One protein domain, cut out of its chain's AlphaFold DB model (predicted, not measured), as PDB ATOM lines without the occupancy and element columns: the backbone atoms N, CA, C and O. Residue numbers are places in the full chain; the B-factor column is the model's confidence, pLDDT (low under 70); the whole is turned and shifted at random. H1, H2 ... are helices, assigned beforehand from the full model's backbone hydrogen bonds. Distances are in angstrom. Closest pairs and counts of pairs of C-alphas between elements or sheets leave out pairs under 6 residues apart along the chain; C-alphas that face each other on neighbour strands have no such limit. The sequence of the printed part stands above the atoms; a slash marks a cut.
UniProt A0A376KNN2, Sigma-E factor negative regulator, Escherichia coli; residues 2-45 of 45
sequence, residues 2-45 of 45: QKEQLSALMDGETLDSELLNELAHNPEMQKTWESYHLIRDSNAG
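AT A GLANCE: This is residues 2 to 45 of the 45 residues of the protein "Sigma-E factor negative regulator" of Escherichia coli (UniProt A0A376KNN2). Two helices, H2 and the longer H3, meet near their ends as an L, and the short first helix H1 stands out from the plane of that L, with one end in the angle, near both H2 and H3. The far end of H3 sticks out as a free arm, residues 38 to 45 with the tail. The printed part has 44 residues with three named helices, in the order H1, H2, H3, and no named strand; the class is all helix. It is compact, with a radius of gyration of the C-alphas of 10.6 A, and spans 32 by 23 by 14 A.

HOW THE PARTS SIT: H1, residues 2 to 10, and H2, residues 17 to 25, are near each other, with 7 pairs of C-alphas within 10 A. H1 is close to but not clearly touching H3, residues 27 to 43; their closest C-alphas, those of Leu 6 and Trp 33, are 7.5 A apart. These two run the same way at a steep tilt of 58 degrees. H2 and H3 only just touch, and only at the corner by their link, with 3 pairs of C-alphas within 8 A; the closest are those of Leu 23 and Met 29, at 5.6 A. H3 touches H2 with residues 29 to 30 alone. The lines of H2 and H3 are about perpendicular, at 77 degrees. In H1, H2 and H3 every O i to N i+4 pair is within hydrogen-bond range.

IN THESE COORDINATES: H1 begins at C-alpha 2, (-47.583, 50.638, -9.152), and is 12.4 A long. H2 begins at C-alpha 17, (-47.897, 42.947, -22.456), and is 12.3 A long. H3, 24.1 A long, ends at C-alpha 43, (-58.665, 34.375, 1.255).

THE WHOLE: The two C-alphas farthest apart, those of Glu 18 and Gly 45, are 32.2 A from each other. The printed part has no cut. The link from H1 to H2 is short, with 6 residues, and that from H2 to H3 is tight, with 1 residue. The mean pLDDT of the printed part is 73.0; residues 2 to 5, 12 to 15 and 40 to 45 are under 70.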
ATOM      1  N   GLN A   2     -47.953  51.983  -8.637       64.12
ATOM      2  CA  GLN A   2     -47.583  50.638  -9.152       64.12
ATOM      3  C   GLN A   2     -48.473  49.474  -8.673       64.12
ATOM      4  O   GLN A   2     -48.767  48.568  -9.446       64.12
ATOM      5  N   LYS A   3     -48.943  49.499  -7.418       65.31
ATOM      6  CA  LYS A   3     -49.792  48.425  -6.864       65.31
ATOM      7  C   LYS A   3     -51.169  48.336  -7.528       65.31
ATOM      8  O   LYS A   3     -51.707  47.247  -7.655       65.31
ATOM      9  N   GLU A   4     -51.722  49.467  -7.962       68.62
ATOM     10  CA  GLU A   4     -53.049  49.531  -8.593       68.62
ATOM     11  C   GLU A   4     -53.007  48.967 -10.016       68.62
ATOM     12  O   GLU A   4     -53.882  48.199 -10.396       68.62
ATOM     13  N   GLN A   5     -51.941  49.268 -10.767       67.31
ATOM     14  CA  GLN A   5     -51.707  48.691 -12.095       67.31
ATOM     15  C   GLN A   5     -51.469  47.182 -12.019       67.31
ATOM     16  O   GLN A   5     -51.979  46.439 -12.852       67.31
ATOM     17  N   LEU A   6     -50.742  46.725 -10.992       72.12
ATOM     18  CA  LEU A   6     -50.556  45.300 -10.734       72.12
ATOM     19  C   LEU A   6     -51.890  44.612 -10.421       72.12
ATOM     20  O   LEU A   6     -52.134  43.518 -10.909       72.12
ATOM     21  N   SER A   7     -52.758  45.259  -9.636       72.19
ATOM     22  CA  SER A   7     -54.087  44.732  -9.313       72.19
ATOM     23  C   SER A   7     -54.984  44.627 -10.548       72.19
ATOM     24  O   SER A   7     -55.584  43.581 -10.762       72.19
ATOM     25  N   ALA A   8     -55.003  45.652 -11.407       73.62
ATOM     26  CA  ALA A   8     -55.757  45.633 -12.665       73.62
ATOM     27  C   ALA A   8     -55.243  44.566 -13.654       73.62
ATOM     28  O   ALA A   8     -56.041  43.909 -14.326       73.62
ATOM     29  N   LEU A   9     -53.921  44.348 -13.690       72.75
ATOM     30  CA  LEU A   9     -53.309  43.248 -14.440       72.75
ATOM     31  C   LEU A   9     -53.745  41.882 -13.875       72.75
ATOM     32  O   LEU A   9     -54.043  40.963 -14.635       72.75
ATOM     33  N   MET A  10     -53.800  41.744 -12.545       70.56
ATOM     34  CA  MET A  10     -54.173  40.501 -11.850       70.56
ATOM     35  C   MET A  10     -55.650  40.124 -12.014       70.56
ATOM     36  O   MET A  10     -55.965  38.938 -12.112       70.56
ATOM     37  N   ASP A  11     -56.556  41.101 -12.058       74.19
ATOM     38  CA  ASP A  11     -57.979  40.851 -12.328       74.19
ATOM     39  C   ASP A  11     -58.269  40.596 -13.818       74.19
ATOM     40  O   ASP A  11     -59.389  40.247 -14.188       74.19
ATOM     41  N   GLY A  12     -57.246  40.694 -14.679       64.31
ATOM     42  CA  GLY A  12     -57.366  40.463 -16.118       64.31
ATOM     43  C   GLY A  12     -58.138  41.563 -16.847       64.31
ATOM     44  O   GLY A  12     -58.441  41.410 -18.029       64.31
ATOM     45  N   GLU A  13     -58.441  42.672 -16.166       66.25
ATOM     46  CA  GLU A  13     -59.081  43.846 -16.764       66.25
ATOM     47  C   GLU A  13     -58.126  44.584 -17.710       66.25
ATOM     48  O   GLU A  13     -58.571  45.207 -18.675       66.25
ATOM     49  N   THR A  14     -56.811  44.478 -17.485       60.28
ATOM     50  CA  THR A  14     -55.786  45.024 -18.380       60.28
ATOM     51  C   THR A  14     -54.743  43.954 -18.702       60.28
ATOM     52  O   THR A  14     -54.023  43.480 -17.834       60.28
ATOM     53  N   LEU A  15     -54.644  43.539 -19.969       60.75
ATOM     54  CA  LEU A  15     -53.610  42.601 -20.422       60.75
ATOM     55  C   LEU A  15     -52.455  43.385 -21.052       60.75
ATOM     56  O   LEU A  15     -52.252  43.384 -22.266       60.75
ATOM     57  N   ASP A  16     -51.736  44.129 -20.216       73.50
ATOM     58  CA  ASP A  16     -50.633  44.955 -20.688       73.50
ATOM     59  C   ASP A  16     -49.371  44.099 -20.849       73.50
ATOM     60  O   ASP A  16     -48.757  43.635 -19.884       73.50
ATOM     61  N   SER A  17     -49.023  43.820 -22.106       74.62
ATOM     62  CA  SER A  17     -47.897  42.947 -22.456       74.62
ATOM     63  C   SER A  17     -46.551  43.556 -22.055       74.62
ATOM     64  O   SER A  17     -45.603  42.821 -21.785       74.62
ATOM     65  N   GLU A  18     -46.466  44.886 -21.987       79.38
ATOM     66  CA  GLU A  18     -45.265  45.604 -21.561       79.38
ATOM     67  C   GLU A  18     -45.068  45.459 -20.048       79.38
ATOM     68  O   GLU A  18     -43.977  45.115 -19.595       79.38
ATOM     69  N   LEU A  19     -46.157  45.570 -19.280       75.31
ATOM     70  CA  LEU A  19     -46.159  45.348 -17.834       75.31
ATOM     71  C   LEU A  19     -45.863  43.883 -17.471       75.31
ATOM     72  O   LEU A  19     -45.131  43.626 -16.521       75.31
ATOM     73  N   LEU A  20     -46.384  42.914 -18.235       76.81
ATOM     74  CA  LEU A  20     -46.044  41.491 -18.079       76.81
ATOM     75  C   LEU A  20     -44.572  41.218 -18.383       76.81
ATOM     76  O   LEU A  20     -43.932  40.434 -17.685       76.81
ATOM     77  N   ASN A  21     -44.026  41.864 -19.413       82.06
ATOM     78  CA  ASN A  21     -42.615  41.741 -19.740       82.06
ATOM     79  C   ASN A  21     -41.735  42.368 -18.646       82.06
ATOM     80  O   ASN A  21     -40.718  41.784 -18.276       82.06
ATOM     81  N   GLU A  22     -42.137  43.506 -18.079       82.12
ATOM     82  CA  GLU A  22     -41.454  44.134 -16.945       82.12
ATOM     83  C   GLU A  22     -41.542  43.260 -15.685       82.12
ATOM     84  O   GLU A  22     -40.524  42.998 -15.047       82.12
ATOM     85  N   LEU A  23     -42.719  42.696 -15.387       78.44
ATOM     86  CA  LEU A  23     -42.926  41.722 -14.313       78.44
ATOM     87  C   LEU A  23     -42.014  40.497 -14.492       78.44
ATOM     88  O   LEU A  23     -41.351  40.060 -13.554       78.44
ATOM     89  N   ALA A  24     -41.928  39.954 -15.708       81.06
ATOM     90  CA  ALA A  24     -41.103  38.789 -16.023       81.06
ATOM     91  C   ALA A  24     -39.594  39.061 -15.878       81.06
ATOM     92  O   ALA A  24     -38.834  38.141 -15.578       81.06
ATOM     93  N   HIS A  25     -39.159  40.311 -16.036       85.88
ATOM     94  CA  HIS A  25     -37.754  40.704 -15.895       85.88
ATOM     95  C   HIS A  25     -37.411  41.309 -14.529       85.88
ATOM     96  O   HIS A  25     -36.231  41.514 -14.242       85.88
ATOM     97  N   ASN A  26     -38.403  41.578 -13.673       84.25
ATOM     98  CA  ASN A  26     -38.201  42.276 -12.410       84.25
ATOM     99  C   ASN A  26     -38.532  41.384 -11.193       84.25
ATOM    100  O   ASN A  26     -39.700  41.224 -10.825       84.25
ATOM    101  N   PRO A  27     -37.520  40.801 -10.521       80.62
ATOM    102  CA  PRO A  27     -37.730  39.830  -9.444       80.62
ATOM    103  C   PRO A  27     -38.410  40.420  -8.197       80.62
ATOM    104  O   PRO A  27     -39.072  39.699  -7.451       80.62
ATOM    105  N   GLU A  28     -38.291  41.729  -7.963       83.31
ATOM    106  CA  GLU A  28     -38.983  42.409  -6.859       83.31
ATOM    107  C   GLU A  28     -40.498  42.509  -7.117       83.31
ATOM    108  O   GLU A  28     -41.320  42.284  -6.220       83.31
ATOM    109  N   MET A  29     -40.872  42.755  -8.376       78.38
ATOM    110  CA  MET A  29     -42.266  42.720  -8.804       78.38
ATOM    111  C   MET A  29     -42.828  41.300  -8.782       78.38
ATOM    112  O   MET A  29     -43.947  41.131  -8.310       78.38
ATOM    113  N   GLN A  30     -42.060  40.284  -9.192       81.00
ATOM    114  CA  GLN A  30     -42.486  38.878  -9.104       81.00
ATOM    115  C   GLN A  30     -42.822  38.480  -7.673       81.00
ATOM    116  O   GLN A  30     -43.902  37.960  -7.427       81.00
ATOM    117  N   LYS A  31     -41.957  38.809  -6.707       82.50
ATOM    118  CA  LYS A  31     -42.223  38.546  -5.285       82.50
ATOM    119  C   LYS A  31     -43.495  39.217  -4.788       82.50
ATOM    120  O   LYS A  31     -44.231  38.641  -3.988       82.50
ATOM    121  N   THR A  32     -43.734  40.445  -5.234       80.44
ATOM    122  CA  THR A  32     -44.940  41.195  -4.887       80.44
ATOM    123  C   THR A  32     -46.169  40.524  -5.499       80.44
ATOM    124  O   THR A  32     -47.138  40.280  -4.791       80.44
ATOM    125  N   TRP A  33     -46.100  40.151  -6.775       77.69
ATOM    126  CA  TRP A  33     -47.161  39.472  -7.519       77.69
ATOM    127  C   TRP A  33     -47.509  38.104  -6.918       77.69
ATOM    128  O   TRP A  33     -48.674  37.806  -6.674       77.69
ATOM    129  N   GLU A  34     -46.492  37.316  -6.575       78.44
ATOM    130  CA  GLU A  34     -46.627  36.013  -5.924       78.44
ATOM    131  C   GLU A  34     -47.210  36.154  -4.511       78.44
ATOM    132  O   GLU A  34     -48.103  35.402  -4.130       78.44
ATOM    133  N   SER A  35     -46.793  37.178  -3.754       80.62
ATOM    134  CA  SER A  35     -47.369  37.485  -2.436       80.62
ATOM    135  C   SER A  35     -48.839  37.898  -2.534       80.62
ATOM    136  O   SER A  35     -49.646  37.498  -1.698       80.62
ATOM    137  N   TYR A  36     -49.212  38.680  -3.552       75.44
ATOM    138  CA  TYR A  36     -50.604  39.069  -3.785       75.44
ATOM    139  C   TYR A  36     -51.476  37.870  -4.173       75.44
ATOM    140  O   TYR A  36     -52.573  37.725  -3.630       75.44
ATOM    141  N   HIS A  37     -50.981  36.984  -5.041       74.75
ATOM    142  CA  HIS A  37     -51.664  35.736  -5.377       74.75
ATOM    143  C   HIS A  37     -51.801  34.811  -4.168       74.75
ATOM    144  O   HIS A  37     -52.894  34.319  -3.912       74.75
ATOM    145  N   LEU A  38     -50.743  34.649  -3.369       74.19
ATOM    146  CA  LEU A  38     -50.756  33.827  -2.160       74.19
ATOM    147  C   LEU A  38     -51.801  34.309  -1.141       74.19
ATOM    148  O   LEU A  38     -52.513  33.497  -0.558       74.19
ATOM    149  N   ILE A  39     -51.922  35.625  -0.942       71.31
ATOM    150  CA  ILE A  39     -52.930  36.210  -0.045       71.31
ATOM    151  C   ILE A  39     -54.342  36.016  -0.613       71.31
ATOM    152  O   ILE A  39     -55.265  35.718   0.143       71.31
ATOM    153  N   ARG A  40     -54.524  36.160  -1.933       65.62
ATOM    154  CA  ARG A  40     -55.829  35.992  -2.589       65.62
ATOM    155  C   ARG A  40     -56.306  34.539  -2.572       65.62
ATOM    156  O   ARG A  40     -57.457  34.306  -2.224       65.62
ATOM    157  N   ASP A  41     -55.424  33.585  -2.870       64.44
ATOM    158  CA  ASP A  41     -55.686  32.147  -2.727       64.44
ATOM    159  C   ASP A  41     -56.010  31.793  -1.273       64.44
ATOM    160  O   ASP A  41     -56.973  31.083  -0.998       64.44
ATOM    161  N   SER A  42     -55.268  32.364  -0.320       66.31
ATOM    162  CA  SER A  42     -55.511  32.126   1.103       66.31
ATOM    163  C   SER A  42     -56.808  32.759   1.627       66.31
ATOM    164  O   SER A  42     -57.288  32.335   2.674       66.31
ATOM    165  N   ASN A  43     -57.373  33.755   0.935       62.16
ATOM    166  CA  ASN A  43     -58.665  34.375   1.255       62.16
ATOM    167  C   ASN A  43     -59.842  33.722   0.497       62.16
ATOM    168  O   ASN A  43     -60.995  34.062   0.749       62.16
ATOM    169  N   ALA A  44     -59.574  32.818  -0.448       58.78
ATOM    170  CA  ALA A  44     -60.599  32.053  -1.162       58.78
ATOM    171  C   ALA A  44     -60.962  30.721  -0.468       58.78
ATOM    172  O   ALA A  44     -61.815  29.992  -0.978       58.78
ATOM    173  N   GLY A  45     -60.320  30.409   0.667       48.81
ATOM    174  CA  GLY A  45     -60.581  29.239   1.516       48.81
ATOM    175  C   GLY A  45     -61.455  29.531   2.728       48.81
ATOM    176  O   GLY A  45     -61.376  30.659   3.262       48.81
TER     177      GLY A  45